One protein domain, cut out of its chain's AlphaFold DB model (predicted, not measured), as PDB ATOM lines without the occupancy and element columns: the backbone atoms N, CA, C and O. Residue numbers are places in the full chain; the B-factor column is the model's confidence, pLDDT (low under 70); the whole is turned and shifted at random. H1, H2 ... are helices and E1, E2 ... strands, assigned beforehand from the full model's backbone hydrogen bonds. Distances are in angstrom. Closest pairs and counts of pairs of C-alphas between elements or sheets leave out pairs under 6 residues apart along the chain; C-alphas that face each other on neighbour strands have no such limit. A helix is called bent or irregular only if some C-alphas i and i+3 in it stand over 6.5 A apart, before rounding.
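What this domain is: This is residues 64 to 135 of the 232 residues of the protein "HTH cro/C1-type domain-containing protein" of Clostridiales bacterium (UniProt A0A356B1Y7). One long helix, H1, lies slantwise over one face of a small three-stranded sheet, and the sheet's other face is bare. The helix packs on the sheet with its residues 72 to 83, while its first turns reach past it; a long loop, residues 84 to 104, then swings round to the very short helix H2 beside the sheet. The printed part has 72 residues, with two named helices and three named strands in the order H1, H2, E1, E2, E3. The sheet is antiparallel in the order E1, E2, E3, and the class is mixed, helices and strands. The whole is compact, with a radius of gyration of the C-alphas of 12.7 A, and only just flat, spanning 37 by 31 by 17 A.

Where its parts are: Find C-alpha 64 at (-54.441, -48.859, -23.413); from there H1, residues 64 to 83, runs 29.6 A to C-alpha 83 at (-39.387, -37.592, -0.497). It is irregular: C-alphas 65 and 68 are 7.4 A apart. Further on comes H2, residues 105 to 108, neither bent nor irregular, but only just: C-alphas 105 and 108 are 6.5 A apart. Then read E1, residues 110 to 115, 17.1 A; E2, residues 118 to 123, 17.3 A; and E3, residues 126 to 131, 17.2 A, ending at C-alpha 131 at (-41.131, -51.657, 2.118).

How they stand to each other: Start with the sheet, a meander, each strand the antiparallel neighbour of the one before. In the hairpin of E1 and E2, at 175 degrees, look for N 113 and O 120, within hydrogen-bond range at 2.9 A. In the hairpin of E2 and E3, at 177 degrees, find N 128 and O 121 at 2.9 A. H1 is on this sheet at a height of 8.6 A, giving two layers, helix on one face of a sheet. It lies over E2 and E3 and runs slantwise to the strands, at 56 degrees to E3 on the local plane. Its closest C-alphas to E3 are those of Ala 75 and Val 127, 6.4 A. H2 only grazes the sheet, with its residues 106 to 108. H1 and H2 are close but not clearly touching; their closest C-alphas, of Lys 73 and Phe 105, are 7.7 A apart. In H1, 14 of 16 O i to N i+4 pairs are within hydrogen-bond range; H2 is too short for such a pair.

The domain as a whole: The two C-alphas farthest apart are those of Gln 64 and Pro 92, 39.7 A. The printed part has no cut. The link from H1 to H2, 21 residues, is long; the other three are tight. The mean pLDDT of the printed part is 81.8, and residues 85 to 92 and 94 to 107 are under 70.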
ATOM      1  N   GLN A  64     -55.541 -47.918 -23.662       93.38
ATOM      2  CA  GLN A  64     -54.441 -48.859 -23.413       93.38
ATOM      3  C   GLN A  64     -53.055 -48.262 -23.714       93.38
ATOM      4  O   GLN A  64     -52.091 -48.528 -22.998       93.38
ATOM      5  N   ASN A  65     -52.945 -47.432 -24.754       93.31
ATOM      6  CA  ASN A  65     -51.678 -46.839 -25.182       93.31
ATOM      7  C   ASN A  65     -51.119 -45.796 -24.197       93.31
ATOM      8  O   ASN A  65     -49.950 -45.446 -24.313       93.31
ATOM      9  N   ILE A  66     -51.921 -45.309 -23.240       92.44
ATOM     10  CA  ILE A  66     -51.471 -44.370 -22.198       92.44
ATOM     11  C   ILE A  66     -51.388 -45.007 -20.807       92.44
ATOM     12  O   ILE A  66     -50.908 -44.372 -19.873       92.44
ATOM     13  N   SER A  67     -51.835 -46.257 -20.638       93.69
ATOM     14  CA  SER A  67     -51.902 -46.898 -19.319       93.69
ATOM     15  C   SER A  67     -50.539 -46.973 -18.621       93.69
ATOM     16  O   SER A  67     -50.463 -46.785 -17.411       93.69
ATOM     17  N   PHE A  68     -49.449 -47.208 -19.359       91.06
ATOM     18  CA  PHE A  68     -48.104 -47.232 -18.771       91.06
ATOM     19  C   PHE A  68     -47.596 -45.843 -18.364       91.06
ATOM     20  O   PHE A  68     -46.999 -45.716 -17.299       91.06
ATOM     21  N   ASP A  69     -47.874 -44.807 -19.158       90.62
ATOM     22  CA  ASP A  69     -47.568 -43.416 -18.791       90.62
ATOM     23  C   ASP A  69     -48.330 -43.009 -17.521       90.62
ATOM     24  O   ASP A  69     -47.758 -42.463 -16.579       90.62
ATOM     25  N   LEU A  70     -49.609 -43.383 -17.440       92.94
ATOM     26  CA  LEU A  70     -50.415 -43.192 -16.242       92.94
ATOM     27  C   LEU A  70     -49.825 -43.925 -15.026       92.94
ATOM     28  O   LEU A  70     -49.723 -43.345 -13.945       92.94
ATOM     29  N   ALA A  71     -49.416 -45.188 -15.190       94.38
ATOM     30  CA  ALA A  71     -48.780 -45.963 -14.127       94.38
ATOM     31  C   ALA A  71     -47.490 -45.299 -13.630       94.38
ATOM     32  O   ALA A  71     -47.266 -45.213 -12.422       94.38
ATOM     33  N   TYR A  72     -46.669 -44.795 -14.552       91.88
ATOM     34  CA  TYR A  72     -45.450 -44.065 -14.226       91.88
ATOM     35  C   TYR A  72     -45.749 -42.773 -13.456       91.88
ATOM     36  O   TYR A  72     -45.146 -42.544 -12.411       91.88
ATOM     37  N   LYS A  73     -46.731 -41.974 -13.892       89.56
ATOM     38  CA  LYS A  73     -47.164 -40.759 -13.178       89.56
ATOM     39  C   LYS A  73     -47.654 -41.061 -11.764       89.56
ATOM     40  O   LYS A  73     -47.318 -40.342 -10.828       89.56
ATOM     41  N   LEU A  74     -48.398 -42.151 -11.573       92.06
ATOM     42  CA  LEU A  74     -48.807 -42.588 -10.236       92.06
ATOM     43  C   LEU A  74     -47.599 -42.998  -9.381       92.06
ATOM     44  O   LEU A  74     -47.507 -42.585  -8.228       92.06
ATOM     45  N   ALA A  75     -46.649 -43.758  -9.936       92.81
ATOM     46  CA  ALA A  75     -45.419 -44.128  -9.233       92.81
ATOM     47  C   ALA A  75     -44.579 -42.899  -8.854       92.81
ATOM     48  O   ALA A  75     -44.055 -42.830  -7.743       92.81
ATOM     49  N   PHE A  76     -44.505 -41.908  -9.742       89.00
ATOM     50  CA  PHE A  76     -43.880 -40.619  -9.478       89.00
ATOM     51  C   PHE A  76     -44.531 -39.905  -8.295       89.00
ATOM     52  O   PHE A  76     -43.822 -39.494  -7.387       89.00
ATOM     53  N   VAL A  77     -45.862 -39.786  -8.269       87.50
ATOM     54  CA  VAL A  77     -46.578 -39.117  -7.168       87.50
ATOM     55  C   VAL A  77     -46.334 -39.837  -5.840       87.50
ATOM     56  O   VAL A  77     -46.131 -39.196  -4.812       87.50
ATOM     57  N   LEU A  78     -46.292 -41.173  -5.853       89.88
ATOM     58  CA  LEU A  78     -45.956 -41.964  -4.667       89.88
ATOM     59  C   LEU A  78     -44.515 -41.718  -4.195       89.88
ATOM     60  O   LEU A  78     -44.278 -41.598  -2.993       89.88
ATOM     61  N   HIS A  79     -43.561 -41.637  -5.125       90.44
ATOM     62  CA  HIS A  79     -42.175 -41.292  -4.817       90.44
ATOM     63  C   HIS A  79     -42.065 -39.872  -4.258       90.44
ATOM     64  O   HIS A  79     -41.456 -39.681  -3.210       90.44
ATOM     65  N   GLU A  80     -42.683 -38.898  -4.925       86.81
ATOM     66  CA  GLU A  80     -42.707 -37.489  -4.535       86.81
ATOM     67  C   GLU A  80     -43.209 -37.337  -3.098       86.81
ATOM     68  O   GLU A  80     -42.483 -36.799  -2.266       86.81
ATOM     69  N   GLY A  81     -44.350 -37.948  -2.764       85.25
ATOM     70  CA  GLY A  81     -44.887 -37.921  -1.404       85.25
ATOM     71  C   GLY A  81     -43.966 -38.561  -0.356       85.25
ATOM     72  O   GLY A  81     -43.945 -38.118   0.792       85.25
ATOM     73  N   ALA A  82     -43.167 -39.565  -0.737       86.88
ATOM     74  CA  ALA A  82     -42.188 -40.208   0.146       86.88
ATOM     75  C   ALA A  82     -40.896 -39.386   0.346       86.88
ATOM     76  O   ALA A  82     -40.151 -39.646   1.294       86.88
ATOM     77  N   VAL A  83     -40.618 -38.407  -0.526       82.81
ATOM     78  CA  VAL A  83     -39.387 -37.592  -0.497       82.81
ATOM     79  C   VAL A  83     -39.628 -36.088  -0.292       82.81
ATOM     80  O   VAL A  83     -38.664 -35.327  -0.203       82.81
ATOM     81  N   SER A  84     -40.884 -35.647  -0.198       76.75
ATOM     82  CA  SER A  84     -41.292 -34.252   0.020       76.75
ATOM     83  C   SER A  84     -42.170 -34.087   1.276       76.75
ATOM     84  O   SER A  84     -42.248 -34.985   2.127       76.75
ATOM     85  N   LYS A  85     -42.816 -32.918   1.433       66.81
ATOM     86  CA  LYS A  85     -43.781 -32.610   2.508       66.81
ATOM     87  C   LYS A  85     -45.067 -33.446   2.334       66.81
ATOM     88  O   LYS A  85     -46.136 -32.934   2.033       66.81
ATOM     89  N   GLY A  86     -44.922 -34.747   2.556       60.00
ATOM     90  CA  GLY A  86     -45.936 -35.802   2.488       60.00
ATOM     91  C   GLY A  86     -45.566 -37.043   3.319       60.00
ATOM     92  O   GLY A  86     -46.436 -37.859   3.610       60.00
ATOM     93  N   TYR A  87     -44.313 -37.150   3.782       67.81
ATOM     94  CA  TYR A  87     -43.841 -38.210   4.684       67.81
ATOM     95  C   TYR A  87     -43.487 -37.702   6.095       67.81
ATOM     96  O   TYR A  87     -43.826 -38.343   7.091       67.81
ATOM     97  N   LYS A  88     -42.836 -36.532   6.211       63.00
ATOM     98  CA  LYS A  88     -42.403 -35.924   7.488       63.00
ATOM     99  C   LYS A  88     -42.734 -34.430   7.542       63.00
ATOM    100  O   LYS A  88     -42.726 -33.742   6.527       63.00
ATOM    101  N   SER A  89     -42.971 -33.915   8.752       61.53
ATOM    102  CA  SER A  89     -43.205 -32.483   9.009       61.53
ATOM    103  C   SER A  89     -41.962 -31.611   8.786       61.53
ATOM    104  O   SER A  89     -42.088 -30.400   8.612       61.53
ATOM    105  N   TYR A  90     -40.770 -32.216   8.766       66.56
ATOM    106  CA  TYR A  90     -39.503 -31.558   8.462       66.56
ATOM    107  C   TYR A  90     -38.651 -32.427   7.533       66.56
ATOM    108  O   TYR A  90     -38.456 -33.616   7.793       66.56
ATOM    109  N   LEU A  91     -38.103 -31.800   6.494       68.44
ATOM    110  CA  LEU A  91     -37.106 -32.364   5.590       68.44
ATOM    111  C   LEU A  91     -35.955 -31.359   5.428       68.44
ATOM    112  O   LEU A  91     -36.206 -30.153   5.446       68.44
ATOM    113  N   PRO A  92     -34.702 -31.819   5.268       65.88
ATOM    114  CA  PRO A  92     -33.541 -30.932   5.189       65.88
ATOM    115  C   PRO A  92     -33.341 -30.278   3.806       65.88
ATOM    116  O   PRO A  92     -32.307 -29.654   3.578       65.88
ATOM    117  N   TRP A  93     -34.301 -30.402   2.884       71.12
ATOM    118  CA  TRP A  93     -34.280 -29.808   1.541       71.12
ATOM    119  C   TRP A  93     -35.605 -29.102   1.211       71.12
ATOM    120  O   TRP A  93     -36.630 -29.349   1.848       71.12
ATOM    121  N   ASP A  94     -35.584 -28.209   0.216       66.19
ATOM    122  CA  ASP A  94     -36.761 -27.450  -0.227       66.19
ATOM    123  C   ASP A  94     -37.826 -28.375  -0.842       66.19
ATOM    124  O   ASP A  94     -37.575 -29.087  -1.817       66.19
ATOM    125  N   CYS A  95     -39.013 -28.348  -0.241       67.25
ATOM    126  CA  CYS A  95     -40.166 -29.176  -0.584       67.25
ATOM    127  C   CYS A  95     -41.393 -28.339  -0.978       67.25
ATOM    128  O   CYS A  95     -42.484 -28.890  -1.068       67.25
ATOM    129  N   ASP A  96     -41.252 -27.021  -1.168       66.19
ATOM    130  CA  ASP A  96     -42.390 -26.133  -1.458       66.19
ATOM    131  C   ASP A  96     -42.766 -26.103  -2.951       66.19
ATOM    132  O   ASP A  96     -43.702 -25.414  -3.359       66.19
ATOM    133  N   LYS A  97     -42.068 -26.883  -3.783       67.38
ATOM    134  CA  LYS A  97     -42.390 -27.051  -5.204       67.38
ATOM    135  C   LYS A  97     -43.428 -28.149  -5.394       67.38
ATOM    136  O   LYS A  97     -43.145 -29.315  -5.133       67.38
ATOM    137  N   ASN A  98     -44.594 -27.786  -5.925       66.12
ATOM    138  CA  ASN A  98     -45.577 -28.762  -6.381       66.12
ATOM    139  C   ASN A  98     -45.139 -29.373  -7.720       66.12
ATOM    140  O   ASN A  98     -45.497 -28.882  -8.788       66.12
ATOM    141  N   ARG A  99     -44.395 -30.476  -7.650       67.12
ATOM    142  CA  ARG A  99     -43.837 -31.154  -8.830       67.12
ATOM    143  C   ARG A  99     -44.862 -31.952  -9.635       67.12
ATOM    144  O   ARG A  99     -44.536 -32.456 -10.698       67.12
ATOM    145  N   THR A 100     -46.101 -32.068  -9.152       61.53
ATOM    146  CA  THR A 100     -47.197 -32.703  -9.908       61.53
ATOM    147  C   THR A 100     -47.811 -31.776 -10.961       61.53
ATOM    148  O   THR A 100     -48.570 -32.239 -11.807       61.53
ATOM    149  N   GLN A 101     -47.490 -30.475 -10.902       60.44
ATOM    150  CA  GLN A 101     -47.900 -29.463 -11.882       60.44
ATOM    151  C   GLN A 101     -46.814 -29.149 -12.913       60.44
ATOM    152  O   GLN A 101     -47.094 -28.458 -13.890       60.44
ATOM    153  N   ASP A 102     -45.593 -29.643 -12.703       61.94
ATOM    154  CA  ASP A 102     -44.544 -29.538 -13.704       61.94
ATOM    155  C   ASP A 102     -44.925 -30.471 -14.866       61.94
ATOM    156  O   ASP A 102     -45.103 -31.674 -14.677       61.94
ATOM    157  N   GLU A 103     -45.066 -29.927 -16.079       55.47
ATOM    158  CA  GLU A 103     -45.385 -30.706 -17.292       55.47
ATOM    159  C   GLU A 103     -44.278 -31.723 -17.651       55.47
ATOM    160  O   GLU A 103     -44.464 -32.585 -18.509       55.47
ATOM    161  N   ASP A 104     -43.148 -31.661 -16.945       61.81
ATOM    162  CA  ASP A 104     -41.903 -32.355 -17.230       61.81
ATOM    163  C   ASP A 104     -41.485 -33.288 -16.074       61.81
ATOM    164  O   ASP A 104     -40.514 -33.043 -15.348       61.81
ATOM    165  N   PHE A 105     -42.222 -34.388 -15.892       64.50
ATOM    166  CA  PHE A 105     -41.901 -35.443 -14.913       64.50
ATOM    167  C   PHE A 105     -40.473 -36.013 -15.076       64.50
ATOM    168  O   PHE A 105     -39.886 -36.531 -14.125       64.50
ATOM    169  N   ASP A 106     -39.889 -35.888 -16.266       61.38
ATOM    170  CA  ASP A 106     -38.545 -36.326 -16.639       61.38
ATOM    171  C   ASP A 106     -37.420 -35.387 -16.152       61.38
ATOM    172  O   ASP A 106     -36.259 -35.800 -16.081       61.38
ATOM    173  N   LYS A 107     -37.736 -34.146 -15.750       64.50
ATOM    174  CA  LYS A 107     -36.739 -33.137 -15.340       64.50
ATOM    175  C   LYS A 107     -36.285 -33.232 -13.887       64.50
ATOM    176  O   LYS A 107     -35.372 -32.502 -13.499       64.50
ATOM    177  N   TRP A 108     -36.859 -34.126 -13.077       70.06
ATOM    178  CA  TRP A 108     -36.413 -34.307 -11.689       70.06
ATOM    179  C   TRP A 108     -34.937 -34.743 -11.625       70.06
ATOM    180  O   TRP A 108     -34.186 -34.288 -10.760       70.06
ATOM    181  N   GLY A 109     -34.492 -35.585 -12.561       80.19
ATOM    182  CA  GLY A 109     -33.136 -36.131 -12.568       80.19
ATOM    183  C   GLY A 109     -33.005 -37.323 -11.620       80.19
ATOM    184  O   GLY A 109     -33.384 -38.431 -11.997       80.19
ATOM    185  N   PHE A 110     -32.452 -37.105 -10.422       86.19
ATOM    186  CA  PHE A 110     -32.216 -38.138  -9.403       86.19
ATOM    187  C   PHE A 110     -32.766 -37.720  -8.033       86.19
ATOM    188  O   PHE A 110     -32.540 -36.597  -7.578       86.19
ATOM    189  N   SER A 111     -33.418 -38.653  -7.345       87.38
ATOM    190  CA  SER A 111     -33.788 -38.537  -5.930       87.38
ATOM    191  C   SER A 111     -33.829 -39.897  -5.263       87.38
ATOM    192  O   SER A 111     -34.188 -40.901  -5.872       87.38
ATOM    193  N   ALA A 112     -33.501 -39.921  -3.975       89.81
ATOM    194  CA  ALA A 112     -33.612 -41.112  -3.156       89.81
ATOM    195  C   ALA A 112     -33.999 -40.747  -1.721       89.81
ATOM    196  O   ALA A 112     -33.611 -39.697  -1.210       89.81
ATOM    197  N   CYS A 113     -34.737 -41.639  -1.071       88.81
ATOM    198  CA  CYS A 113     -35.055 -41.582   0.349       88.81
ATOM    199  C   CYS A 113     -34.891 -42.985   0.929       88.81
ATOM    200  O   CYS A 113     -35.413 -43.955   0.377       88.81
ATOM    201  N   SER A 114     -34.136 -43.083   2.019       90.12
ATOM    202  CA  SER A 114     -33.809 -44.347   2.673       90.12
ATOM    203  C   SER A 114     -34.082 -44.225   4.160       90.12
ATOM    204  O   SER A 114     -33.395 -43.488   4.864       90.12
ATOM    205  N   GLU A 115     -35.084 -44.956   4.629       88.44
ATOM    206  CA  GLU A 115     -35.614 -44.887   5.989       88.44
ATOM    207  C   GLU A 115     -35.768 -46.309   6.559       88.44
ATOM    208  O   GLU A 115     -35.818 -47.284   5.799       88.44
ATOM    209  N   PRO A 116     -35.863 -46.485   7.888       90.44
ATOM    210  CA  PRO A 116     -36.103 -47.802   8.479       90.44
ATOM    211  C   PRO A 116     -37.359 -48.500   7.936       90.44
ATOM    212  O   PRO A 116     -37.377 -49.722   7.816       90.44
ATOM    213  N   GLU A 117     -38.399 -47.744   7.580       90.44
ATOM    214  CA  GLU A 117     -39.677 -48.249   7.075       90.44
ATOM    215  C   GLU A 117     -39.632 -48.661   5.599       90.44
ATOM    216  O   GLU A 117     -40.406 -49.529   5.184       90.44
ATOM    217  N   GLY A 118     -38.739 -48.076   4.801       93.12
ATOM    218  CA  GLY A 118     -38.695 -48.304   3.363       93.12
ATOM    219  C   GLY A 118     -37.632 -47.490   2.642       93.12
ATOM    220  O   GLY A 118     -37.004 -46.594   3.203       93.12
ATOM    221  N   VAL A 119     -37.444 -47.815   1.369       93.94
ATOM    222  CA  VAL A 119     -36.541 -47.090   0.475       93.94
ATOM    223  C   VAL A 119     -37.264 -46.729  -0.811       93.94
ATOM    224  O   VAL A 119     -38.108 -47.483  -1.300       93.94
ATOM    225  N   THR A 120     -36.912 -45.591  -1.389       93.88
ATOM    226  CA  THR A 120     -37.326 -45.234  -2.737       93.88
ATOM    227  C   THR A 120     -36.226 -44.498  -3.483       93.88
ATOM    228  O   THR A 120     -35.464 -43.736  -2.892       93.88
ATOM    229  N   ILE A 121     -36.143 -44.736  -4.787       93.06
ATOM    230  CA  ILE A 121     -35.227 -44.069  -5.706       93.06
ATOM    231  C   ILE A 121     -35.965 -43.763  -7.006       93.06
ATOM    232  O   ILE A 121     -36.724 -44.591  -7.512       93.06
ATOM    233  N   MET A 122     -35.710 -42.580  -7.548       90.25
ATOM    234  CA  MET A 122     -36.106 -42.178  -8.884       90.25
ATOM    235  C   MET A 122     -34.864 -41.757  -9.663       90.25
ATOM    236  O   MET A 122     -34.033 -40.995  -9.161       90.25
ATOM    237  N   LYS A 123     -34.747 -42.244 -10.900       88.50
ATOM    238  CA  LYS A 123     -33.747 -41.772 -11.859       88.50
ATOM    239  C   LYS A 123     -34.291 -41.871 -13.279       88.50
ATOM    240  O   LYS A 123     -34.618 -42.964 -13.742       88.50
ATOM    241  N   GLY A 124     -34.360 -40.737 -13.977       84.00
ATOM    242  CA  GLY A 124     -34.948 -40.673 -15.319       84.00
ATOM    243  C   GLY A 124     -36.380 -41.225 -15.337       84.00
ATOM    244  O   GLY A 124     -37.221 -40.823 -14.536       84.00
ATOM    245  N   SER A 125     -36.648 -42.196 -16.210       84.12
ATOM    246  CA  SER A 125     -37.968 -42.824 -16.374       84.12
ATOM    247  C   SER A 125     -38.252 -43.980 -15.402       84.12
ATOM    248  O   SER A 125     -39.180 -44.756 -15.625       84.12
ATOM    249  N   ALA A 126     -37.452 -44.148 -14.345       90.94
ATOM    250  CA  ALA A 126     -37.567 -45.271 -13.421       90.94
ATOM    251  C   ALA A 126     -37.836 -44.808 -11.990       90.94
ATOM    252  O   ALA A 126     -37.149 -43.925 -11.475       90.94
ATOM    253  N   VAL A 127     -38.803 -45.462 -11.344       93.00
ATOM    254  CA  VAL A 127     -39.127 -45.310  -9.923       93.00
ATOM    255  C   VAL A 127     -39.109 -46.694  -9.278       93.00
ATOM    256  O   VAL A 127     -39.760 -47.617  -9.764       93.00
ATOM    257  N   LEU A 128     -38.383 -46.836  -8.171       95.12
ATOM    258  CA  LEU A 128     -38.381 -48.030  -7.329       95.12
ATOM    259  C   LEU A 128     -38.809 -47.643  -5.914       95.12
ATOM    260  O   LEU A 128     -38.341 -46.645  -5.363       95.12
ATOM    261  N   ILE A 129     -39.702 -48.438  -5.322       94.94
ATOM    262  CA  ILE A 129     -40.178 -48.294  -3.942       94.94
ATOM    263  C   ILE A 129     -40.139 -49.679  -3.293       94.94
ATOM    264  O   ILE A 129     -40.639 -50.645  -3.869       94.94
ATOM    265  N   ALA A 130     -39.574 -49.779  -2.093       95.25
ATOM    266  CA  ALA A 130     -39.558 -51.004  -1.307       95.25
ATOM    267  C   ALA A 130     -39.954 -50.737   0.149       95.25
ATOM    268  O   ALA A 130     -39.625 -49.704   0.730       95.25
ATOM    269  N   ASN A 131     -40.668 -51.699   0.737       94.69
ATOM    270  CA  ASN A 131     -41.131 -51.657   2.118       94.69
ATOM    271  C   ASN A 131     -40.259 -52.571   2.984       94.69
ATOM    272  O   ASN A 131     -40.330 -53.798   2.878       94.69
ATOM    273  N   ASN A 132     -39.480 -51.974   3.879       94.06
ATOM    274  CA  ASN A 132     -38.513 -52.700   4.696       94.06
ATOM    275  C   ASN A 132     -39.184 -53.566   5.771       94.06
ATOM    276  O   ASN A 132     -38.589 -54.541   6.221       94.06
ATOM    277  N   LYS A 133     -40.449 -53.299   6.135       92.75
ATOM    278  CA  LYS A 133     -41.208 -54.158   7.067       92.75
ATOM    279  C   LYS A 133     -41.489 -55.550   6.495       92.75
ATOM    280  O   LYS A 133     -41.761 -56.475   7.253       92.75
ATOM    281  N   LEU A 134     -41.458 -55.687   5.169       94.62
ATOM    282  CA  LEU A 134     -41.645 -56.956   4.464       94.62
ATOM    283  C   LEU A 134     -40.314 -57.611   4.071       94.62
ATOM    284  O   LEU A 134     -40.321 -58.723   3.538       94.62
ATOM    285  N   ALA A 135     -39.185 -56.938   4.316       92.12
ATOM    286  CA  ALA A 135     -37.873 -57.458   3.981       92.12
ATOM    287  C   ALA A 135     -37.563 -58.705   4.816       92.12
ATOM    288  O   ALA A 135     -37.828 -58.768   6.019       92.12
TER     289      ALA A 135